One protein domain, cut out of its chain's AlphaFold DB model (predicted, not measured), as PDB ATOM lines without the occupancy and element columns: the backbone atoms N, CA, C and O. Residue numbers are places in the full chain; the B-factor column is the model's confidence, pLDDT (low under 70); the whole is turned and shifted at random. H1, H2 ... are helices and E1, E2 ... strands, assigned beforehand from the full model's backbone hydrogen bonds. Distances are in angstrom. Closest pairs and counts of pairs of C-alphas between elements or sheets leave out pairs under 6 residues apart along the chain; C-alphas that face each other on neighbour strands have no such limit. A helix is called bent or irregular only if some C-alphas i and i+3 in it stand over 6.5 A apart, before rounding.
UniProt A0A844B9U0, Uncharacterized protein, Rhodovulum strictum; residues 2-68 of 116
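This is residues 2 to 68 of the 116 residues of an uncharacterized protein of Rhodovulum strictum (UniProt A0A844B9U0). The model is a long, narrow hairpin of two bent strands, E1 and E2, with a helix at its open end: H1 meets the hairpin there with its last residues and slants away, the two making an open V. Beyond that same end residues 60 to 68 stick out, of which 60 to 66 belong to the short helix H2, while the turn of the hairpin lies at the far end of the long axis. The printed part has 67 residues with two named helices and two named strands, in the order H1, E1, E2, H2; the sheet is E1 - E2, antiparallel, and the class is mixed, helices and strands. The whole is extended, with a radius of gyration of the C-alphas of 17.0 A, and flat in outline, spanning 57 by 33 by 16 A.

Find C-alpha 2 at (-59.828, 65.628, 33.767); from there H1, residues 2 to 20, runs 27.8 A to C-alpha 20. Two residues on, E1 begins at C-alpha 23, at (-86.831, 69.184, 22.918), and takes residues 23 to 35, 28.0 A from first to last C-alpha; look for its bend of 82 degrees at residue 26. E2 takes residues 42 to 53, 32.1 A long, and bends by 53 degrees at residue 47. H2, residues 59 to 66, is 10.6 A long and ends at C-alpha 66, at (-90.895, 73.818, 40.751).

Begin with the hairpin of E1 and E2, whose directions stand at 163 degrees. Near its open end N 24 and O 52 are 2.8 A apart, within hydrogen-bond range; near its turn N 35 and O 42 are within range at 2.9 A. H1 has 3 pairs of C-alphas within 8 A of E1, the closest being those of Met 18 and Asp 24, 7.6 A apart. H1 and E2 are near each other, with 8 pairs of C-alphas within 10 A. Look at residues 15 to 19 of H1 for its pairs of C-alphas within 10 A of the strands, 10 with E1 and 8 with E2; its residues 2 to 14 stand free. H2 is apart from H1 and from E1. Of the O i to N i+4 pairs, 14 of 15 in H1 and 3 of 4 in H2 are within hydrogen-bond range.

The two C-alphas farthest apart are those of Pro 39 and Thr 68, 58.8 A. The printed part has no cut. The links H1 to E1 and E2 to H2 are tight, and E1 to E2 is short. In the B-factor column the mean pLDDT of the printed part is 79.2; it is under 70 at residues 2 to 3 and 54 to 68, and H2 has a mean of 53.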
ATOM      1  N   ARG A   2     -59.288  64.359  34.315       59.72
ATOM      2  CA  ARG A   2     -59.828  65.628  33.767       59.72
ATOM      3  C   ARG A   2     -60.821  65.478  32.601       59.72
ATOM      4  O   ARG A   2     -61.594  66.390  32.356       59.72
ATOM      5  N   GLY A   3     -60.782  64.360  31.871       65.81
ATOM      6  CA  GLY A   3     -61.633  64.155  30.691       65.81
ATOM      7  C   GLY A   3     -63.116  63.980  31.025       65.81
ATOM      8  O   GLY A   3     -63.970  64.458  30.280       65.81
ATOM      9  N   ASP A   4     -63.415  63.357  32.166       75.00
ATOM     10  CA  ASP A   4     -64.788  63.021  32.546       75.00
ATOM     11  C   ASP A   4     -65.569  64.277  32.949       75.00
ATOM     12  O   ASP A   4     -66.691  64.469  32.497       75.00
ATOM     13  N   GLU A   5     -64.939  65.191  33.691       79.69
ATOM     14  CA  GLU A   5     -65.536  66.475  34.085       79.69
ATOM     15  C   GLU A   5     -65.844  67.355  32.868       79.69
ATOM     16  O   GLU A   5     -66.944  67.898  32.752       79.69
ATOM     17  N   THR A   6     -64.908  67.451  31.914       82.69
ATOM     18  CA  THR A   6     -65.124  68.216  30.676       82.69
ATOM     19  C   THR A   6     -66.220  67.613  29.806       82.69
ATOM     20  O   THR A   6     -66.997  68.344  29.194       82.69
ATOM     21  N   PHE A   7     -66.314  66.282  29.771       82.75
ATOM     22  CA  PHE A   7     -67.357  65.589  29.028       82.75
ATOM     23  C   PHE A   7     -68.729  65.789  29.675       82.75
ATOM     24  O   PHE A   7     -69.692  66.091  28.975       82.75
ATOM     25  N   SER A   8     -68.819  65.666  31.001       87.75
ATOM     26  CA  SER A   8     -70.058  65.914  31.736       87.75
ATOM     27  C   SER A   8     -70.542  67.350  31.560       87.75
ATOM     28  O   SER A   8     -71.722  67.545  31.285       87.75
ATOM     29  N   ALA A   9     -69.646  68.337  31.641       89.88
ATOM     30  CA  ALA A   9     -69.999  69.741  31.444       89.88
ATOM     31  C   ALA A   9     -70.564  70.002  30.037       89.88
ATOM     32  O   ALA A   9     -71.662  70.541  29.909       89.88
ATOM     33  N   ALA A  10     -69.865  69.544  28.994       89.25
ATOM     34  CA  ALA A  10     -70.318  69.694  27.611       89.25
ATOM     35  C   ALA A  10     -71.640  68.950  27.349       89.25
ATOM     36  O   ALA A  10     -72.515  69.441  26.640       89.25
ATOM     37  N   LEU A  11     -71.817  67.769  27.947       89.06
ATOM     38  CA  LEU A  11     -73.063  67.017  27.843       89.06
ATOM     39  C   LEU A  11     -74.233  67.779  28.476       89.06
ATOM     40  O   LEU A  11     -75.305  67.858  27.878       89.06
ATOM     41  N   THR A  12     -74.037  68.346  29.668       88.44
ATOM     42  CA  THR A  12     -75.060  69.149  30.345       88.44
ATOM     43  C   THR A  12     -75.436  70.382  29.528       88.44
ATOM     44  O   THR A  12     -76.622  70.679  29.401       88.44
ATOM     45  N   GLU A  13     -74.460  71.065  28.931       91.81
ATOM     46  CA  GLU A  13     -74.701  72.213  28.051       91.81
ATOM     47  C   GLU A  13     -75.576  71.829  26.851       91.81
ATOM     48  O   GLU A  13     -76.646  72.406  26.665       91.81
ATOM     49  N   ILE A  14     -75.212  70.764  26.131       89.88
ATOM     50  CA  ILE A  14     -75.984  70.263  24.983       89.88
ATOM     51  C   ILE A  14     -77.410  69.871  25.399       89.88
ATOM     52  O   ILE A  14     -78.374  70.167  24.693       89.88
ATOM     53  N   MET A  15     -77.580  69.204  26.545       91.12
ATOM     54  CA  MET A  15     -78.912  68.842  27.042       91.12
ATOM     55  C   MET A  15     -79.775  70.078  27.322       91.12
ATOM     56  O   MET A  15     -80.967  70.072  27.004       91.12
ATOM     57  N   ASN A  16     -79.179  71.131  27.882       90.19
ATOM     58  CA  ASN A  16     -79.870  72.383  28.165       90.19
ATOM     59  C   ASN A  16     -80.248  73.121  26.877       90.19
ATOM     60  O   ASN A  16     -81.389  73.560  26.751       90.19
ATOM     61  N   GLU A  17     -79.341  73.208  25.902       90.88
ATOM     62  CA  GLU A  17     -79.616  73.818  24.593       90.88
ATOM     63  C   GLU A  17     -80.778  73.127  23.877       90.88
ATOM     64  O   GLU A  17     -81.696  73.784  23.378       90.88
ATOM     65  N   MET A  18     -80.788  71.791  23.883       88.88
ATOM     66  CA  MET A  18     -81.882  71.003  23.318       88.88
ATOM     67  C   MET A  18     -83.204  71.282  24.047       88.88
ATOM     68  O   MET A  18     -84.232  71.470  23.395       88.88
ATOM     69  N   GLY A  19     -83.171  71.385  25.378       86.06
ATOM     70  CA  GLY A  19     -84.322  71.780  26.193       86.06
ATOM     71  C   GLY A  19     -84.879  73.156  25.820       86.06
ATOM     72  O   GLY A  19     -86.079  73.288  25.578       86.06
ATOM     73  N   VAL A  20     -84.011  74.167  25.697       85.75
ATOM     74  CA  VAL A  20     -84.382  75.534  25.282       85.75
ATOM     75  C   VAL A  20     -84.972  75.553  23.871       85.75
ATOM     76  O   VAL A  20     -85.937  76.269  23.611       85.75
ATOM     77  N   ALA A  21     -84.460  74.716  22.969       87.56
ATOM     78  CA  ALA A  21     -84.998  74.544  21.621       87.56
ATOM     79  C   ALA A  21     -86.340  73.772  21.576       87.56
ATOM     80  O   ALA A  21     -86.856  73.493  20.490       87.56
ATOM     81  N   GLY A  22     -86.920  73.429  22.732       86.00
ATOM     82  CA  GLY A  22     -88.216  72.760  22.845       86.00
ATOM     83  C   GLY A  22     -88.145  71.245  22.658       86.00
ATOM     84  O   GLY A  22     -89.132  70.624  22.252       86.00
ATOM     85  N   TRP A  23     -86.989  70.633  22.914       89.75
ATOM     86  CA  TRP A  23     -86.831  69.184  22.918       89.75
ATOM     87  C   TRP A  23     -86.834  68.632  24.343       89.75
ATOM     88  O   TRP A  23     -86.012  69.001  25.174       89.75
ATOM     89  N   ASP A  24     -87.713  67.673  24.612       87.50
ATOM     90  CA  ASP A  24     -87.712  66.906  25.852       87.50
ATOM     91  C   ASP A  24     -86.764  65.713  25.731       87.50
ATOM     92  O   ASP A  24     -86.866  64.907  24.797       87.50
ATOM     93  N   PHE A  25     -85.910  65.523  26.731       87.06
ATOM     94  CA  PHE A  25     -85.142  64.292  26.873       87.06
ATOM     95  C   PHE A  25     -86.077  63.099  27.152       87.06
ATOM     96  O   PHE A  25     -86.873  63.118  28.093       87.06
ATOM     97  N   ALA A  26     -85.998  62.060  26.320       88.25
ATOM     98  CA  ALA A  26     -86.828  60.858  26.419       88.25
ATOM     99  C   ALA A  26     -86.080  59.669  27.041       88.25
ATOM    100  O   ALA A  26     -86.706  58.836  27.694       88.25
ATOM    101  N   GLY A  27     -84.761  59.591  26.857       88.06
ATOM    102  CA  GLY A  27     -83.941  58.515  27.406       88.06
ATOM    103  C   GLY A  27     -82.670  58.259  26.605       88.06
ATOM    104  O   GLY A  27     -82.266  59.061  25.764       88.06
ATOM    105  N   VAL A  28     -82.039  57.120  26.880       92.44
ATOM    106  CA  VAL A  28     -80.846  56.647  26.172       92.44
ATOM    107  C   VAL A  28     -81.168  55.311  25.517       92.44
ATOM    108  O   VAL A  28     -81.630  54.396  26.195       92.44
ATOM    109  N   GLU A  29     -80.891  55.186  24.225       90.69
ATOM    110  CA  GLU A  29     -81.111  53.955  23.463       90.69
ATOM    111  C   GLU A  29     -79.790  53.379  22.951       90.69
ATOM    112  O   GLU A  29     -78.840  54.116  22.688       90.69
ATOM    113  N   SER A  30     -79.719  52.050  22.820       91.56
ATOM    114  CA  SER A  30     -78.601  51.366  22.160       91.56
ATOM    115  C   SER A  30     -78.991  51.080  20.719       91.56
ATOM    116  O   SER A  30     -79.945  50.343  20.471       91.56
ATOM    117  N   VAL A  31     -78.266  51.663  19.768       89.81
ATOM    118  CA  VAL A  31     -78.506  51.455  18.339       89.81
ATOM    119  C   VAL A  31     -77.327  50.727  17.696       89.81
ATOM    120  O   VAL A  31     -76.166  51.079  17.950       89.81
ATOM    121  N   PRO A  32     -77.584  49.715  16.846       88.62
ATOM    122  CA  PRO A  32     -76.530  49.086  16.071       88.62
ATOM    123  C   PRO A  32     -76.044  50.064  14.998       88.62
ATOM    124  O   PRO A  32     -76.817  50.593  14.203       88.62
ATOM    125  N   CYS A  33     -74.740  50.292  14.955       86.94
ATOM    126  CA  CYS A  33     -74.084  51.131  13.966       86.94
ATOM    127  C   CYS A  33     -72.981  50.341  13.257       86.94
ATOM    128  O   CYS A  33     -72.349  49.454  13.832       86.94
ATOM    129  N   ARG A  34     -72.728  50.661  11.986       86.94
ATOM    130  CA  ARG A  34     -71.554  50.145  11.277       86.94
ATOM    131  C   ARG A  34     -70.406  51.122  11.459       86.94
ATOM    132  O   ARG A  34     -70.545  52.303  11.159       86.94
ATOM    133  N   VAL A  35     -69.275  50.624  11.944       84.44
ATOM    134  CA  VAL A  35     -68.082  51.430  12.209       84.44
ATOM    135  C   VAL A  35     -66.925  50.900  11.375       84.44
ATOM    136  O   VAL A  35     -66.689  49.693  11.332       84.44
ATOM    137  N   GLY A  36     -66.191  51.810  10.737       85.75
ATOM    138  CA  GLY A  36     -65.044  51.499   9.883       85.75
ATOM    139  C   GLY A  36     -65.294  51.820   8.409       85.75
ATOM    140  O   GLY A  36     -66.399  52.185   8.010       85.75
ATOM    141  N   ARG A  37     -64.241  51.702   7.597       83.75
ATOM    142  CA  ARG A  37     -64.327  51.835   6.137       83.75
ATOM    143  C   ARG A  37     -64.687  50.494   5.515       83.75
ATOM    144  O   ARG A  37     -64.173  49.456   5.925       83.75
ATOM    145  N   TRP A  38     -65.535  50.531   4.494       83.25
ATOM    146  CA  TRP A  38     -65.785  49.368   3.649       83.25
ATOM    147  C   TRP A  38     -64.464  48.895   3.002       83.25
ATOM    148  O   TRP A  38     -63.685  49.756   2.581       83.25
ATOM    149  N   PRO A  39     -64.173  47.579   2.936       83.56
ATOM    150  CA  PRO A  39     -65.030  46.438   3.291       83.56
ATOM    151  C   PRO A  39     -64.937  45.974   4.759       83.56
ATOM    152  O   PRO A  39     -65.726  45.135   5.180       83.56
ATOM    153  N   PHE A  40     -64.037  46.531   5.569       86.38
ATOM    154  CA  PHE A  40     -63.771  46.099   6.953       86.38
ATOM    155  C   PHE A  40     -64.726  46.702   7.999       86.38
ATOM    156  O   PHE A  40     -64.378  46.836   9.174       86.38
ATOM    157  N   ALA A  41     -65.924  47.114   7.586       87.50
ATOM    158  CA  ALA A  41     -66.895  47.695   8.503       87.50
ATOM    159  C   ALA A  41     -67.433  46.616   9.456       87.50
ATOM    160  O   ALA A  41     -67.898  45.565   9.018       87.50
ATOM    161  N   ARG A  42     -67.414  46.899  10.762       84.12
ATOM    162  CA  ARG A  42     -67.959  46.015  11.804       84.12
ATOM    163  C   ARG A  42     -69.234  46.592  12.405       84.12
ATOM    164  O   ARG A  42     -69.390  47.811  12.466       84.12
ATOM    165  N   SER A  43     -70.123  45.718  12.867       87.00
ATOM    166  CA  SER A  43     -71.274  46.133  13.673       87.00
ATOM    167  C   SER A  43     -70.811  46.462  15.093       87.00
ATOM    168  O   SER A  43     -70.023  45.713  15.670       87.00
ATOM    169  N   ALA A  44     -71.274  47.575  15.646       87.50
ATOM    170  CA  ALA A  44     -71.049  47.962  17.030       87.50
ATOM    171  C   ALA A  44     -72.316  48.598  17.600       87.50
ATOM    172  O   ALA A  44     -73.022  49.318  16.901       87.50
ATOM    173  N   GLU A  45     -72.581  48.379  18.879       90.25
ATOM    174  CA  GLU A  45     -73.646  49.089  19.580       90.25
ATOM    175  C   GLU A  45     -73.157  50.454  20.066       90.25
ATOM    176  O   GLU A  45     -72.043  50.584  20.585       90.25
ATOM    177  N   ARG A  46     -73.984  51.488  19.894       88.25
ATOM    178  CA  ARG A  46     -73.728  52.828  20.427       88.25
ATOM    179  C   ARG A  46     -74.922  53.325  21.214       88.25
ATOM    180  O   ARG A  46     -76.056  53.202  20.768       88.25
ATOM    181  N   ARG A  47     -74.631  53.945  22.357       89.44
ATOM    182  CA  ARG A  47     -75.626  54.654  23.157       89.44
ATOM    183  C   ARG A  47     -75.872  56.032  22.559       89.44
ATOM    184  O   ARG A  47     -74.924  56.787  22.357       89.44
ATOM    185  N   VAL A  48     -77.131  56.343  22.292       89.25
ATOM    186  CA  VAL A  48     -77.580  57.633  21.770       89.25
ATOM    187  C   VAL A  48     -78.610  58.233  22.712       89.25
ATOM    188  O   VAL A  48     -79.403  57.515  23.318       89.25
ATOM    189  N   LEU A  49     -78.580  59.554  22.852       90.56
ATOM    190  CA  LEU A  49     -79.580  60.294  23.609       90.56
ATOM    191  C   LEU A  49     -80.782  60.537  22.703       90.56
ATOM    192  O   LEU A  49     -80.631  61.043  21.590       90.56
ATOM    193  N   VAL A  50     -81.965  60.176  23.180       89.62
ATOM    194  CA  VAL A  50     -83.210  60.339  22.438       89.62
ATOM    195  C   VAL A  50     -83.936  61.559  22.966       89.62
ATOM    196  O   VAL A  50     -84.210  61.680  24.162       89.62
ATOM    197  N   PHE A  51     -84.276  62.450  22.044       88.81
ATOM    198  CA  PHE A  51     -85.029  63.663  22.313       88.81
ATOM    199  C   PHE A  51     -86.332  63.635  21.521       88.81
ATOM    200  O   PHE A  51     -86.352  63.269  20.344       88.81
ATOM    201  N   ARG A  52     -87.431  64.036  22.156       87.19
ATOM    202  CA  ARG A  52     -88.733  64.211  21.507       87.19
ATOM    203  C   ARG A  52     -89.072  65.692  21.472       87.19
ATOM    204  O   ARG A  52     -88.812  66.410  22.427       87.19
ATOM    205  N   ARG A  53     -89.683  66.165  20.393       84.88
ATOM    206  CA  ARG A  53     -90.137  67.555  20.326       84.88
ATOM    207  C   ARG A  53     -91.314  67.747  21.282       84.88
ATOM    208  O   ARG A  53     -92.323  67.049  21.159       84.88
ATOM    209  N   ALA A  54     -91.193  68.679  22.219       67.75
ATOM    210  CA  ALA A  54     -92.270  69.034  23.123       67.75
ATOM    211  C   ALA A  54     -93.341  69.788  22.322       67.75
ATOM    212  O   ALA A  54     -93.181  70.952  21.964       67.75
ATOM    213  N   ARG A  55     -94.450  69.123  21.988       62.94
ATOM    214  CA  ARG A  55     -95.673  69.839  21.609       62.94
ATOM    215  C   ARG A  55     -96.294  70.373  22.893       62.94
ATOM    216  O   ARG A  55     -96.914  69.574  23.586       62.94
ATOM    217  N   GLU A  56     -96.043  71.643  23.217       56.06
ATOM    218  CA  GLU A  56     -96.777  72.583  24.106       56.06
ATOM    219  C   GLU A  56     -97.452  72.089  25.412       56.06
ATOM    220  O   GLU A  56     -98.113  72.866  26.080       56.06
ATOM    221  N   SER A  57     -97.312  70.842  25.854       51.88
ATOM    222  CA  SER A  57     -98.294  70.242  26.779       51.88
ATOM    223  C   SER A  57     -97.720  69.713  28.092       51.88
ATOM    224  O   SER A  57     -98.451  69.094  28.869       51.88
ATOM    225  N   ARG A  58     -96.427  69.926  28.384       53.56
ATOM    226  CA  ARG A  58     -95.823  69.332  29.593       53.56
ATOM    227  C   ARG A  58     -94.878  70.208  30.410       53.56
ATOM    228  O   ARG A  58     -94.775  69.946  31.607       53.56
ATOM    229  N   LEU A  59     -94.252  71.231  29.825       54.22
ATOM    230  CA  LEU A  59     -93.381  72.140  30.582       54.22
ATOM    231  C   LEU A  59     -94.164  72.982  31.599       54.22
ATOM    232  O   LEU A  59     -93.685  73.119  32.721       54.22
ATOM    233  N   ASP A  60     -95.408  73.373  31.297       51.88
ATOM    234  CA  ASP A  60     -96.286  74.033  32.279       51.88
ATOM    235  C   ASP A  60     -96.454  73.196  33.555       51.88
ATOM    236  O   ASP A  60     -96.290  73.691  34.663       51.88
ATOM    237  N   ARG A  61     -96.664  71.878  33.433       53.09
ATOM    238  CA  ARG A  61     -96.921  71.013  34.602       53.09
ATOM    239  C   ARG A  61     -95.698  70.749  35.480       53.09
ATOM    240  O   ARG A  61     -95.866  70.349  36.632       53.09
ATOM    241  N   MET A  62     -94.482  70.881  34.948       53.81
ATOM    242  CA  MET A  62     -93.250  70.715  35.732       53.81
ATOM    243  C   MET A  62     -92.756  72.048  36.289       53.81
ATOM    244  O   MET A  62     -92.335  72.086  37.443       53.81
ATOM    245  N   GLN A  63     -92.875  73.137  35.527       53.38
ATOM    246  CA  GLN A  63     -92.496  74.472  35.980       53.38
ATOM    247  C   GLN A  63     -93.422  74.975  37.096       53.38
ATOM    248  O   GLN A  63     -92.937  75.509  38.088       53.38
ATOM    249  N   GLU A  64     -94.723  74.680  37.027       50.88
ATOM    250  CA  GLU A  64     -95.685  74.995  38.096       50.88
ATOM    251  C   GLU A  64     -95.399  74.211  39.398       50.88
ATOM    252  O   GLU A  64     -95.592  74.721  40.502       50.88
ATOM    253  N   ARG A  65     -94.827  72.999  39.296       55.50
ATOM    254  CA  ARG A  65     -94.384  72.209  40.462       55.50
ATOM    255  C   ARG A  65     -93.065  72.690  41.065       55.50
ATOM    256  O   ARG A  65     -92.864  72.500  42.259       55.50
ATOM    257  N   MET A  66     -92.177  73.283  40.269       51.81
ATOM    258  CA  MET A  66     -90.895  73.818  40.751       51.81
ATOM    259  C   MET A  66     -90.988  75.280  41.215       51.81
ATOM    260  O   MET A  66     -90.130  75.726  41.967       51.81
ATOM    261  N   ALA A  67     -92.026  76.020  40.808       51.38
ATOM    262  CA  ALA A  67     -92.233  77.421  41.183       51.38
ATOM    263  C   ALA A  67     -92.970  77.624  42.524       51.38
ATOM    264  O   ALA A  67     -93.151  78.763  42.949       51.38
ATOM    265  N   THR A  68     -93.396  76.554  43.205       38.62
ATOM    266  CA  THR A  68     -94.016  76.664  44.535       38.62
ATOM    267  C   THR A  68     -92.932  76.570  45.615       38.62
ATOM    268  O   THR A  68     -92.344  75.498  45.769       38.62
TER     269      THR A  68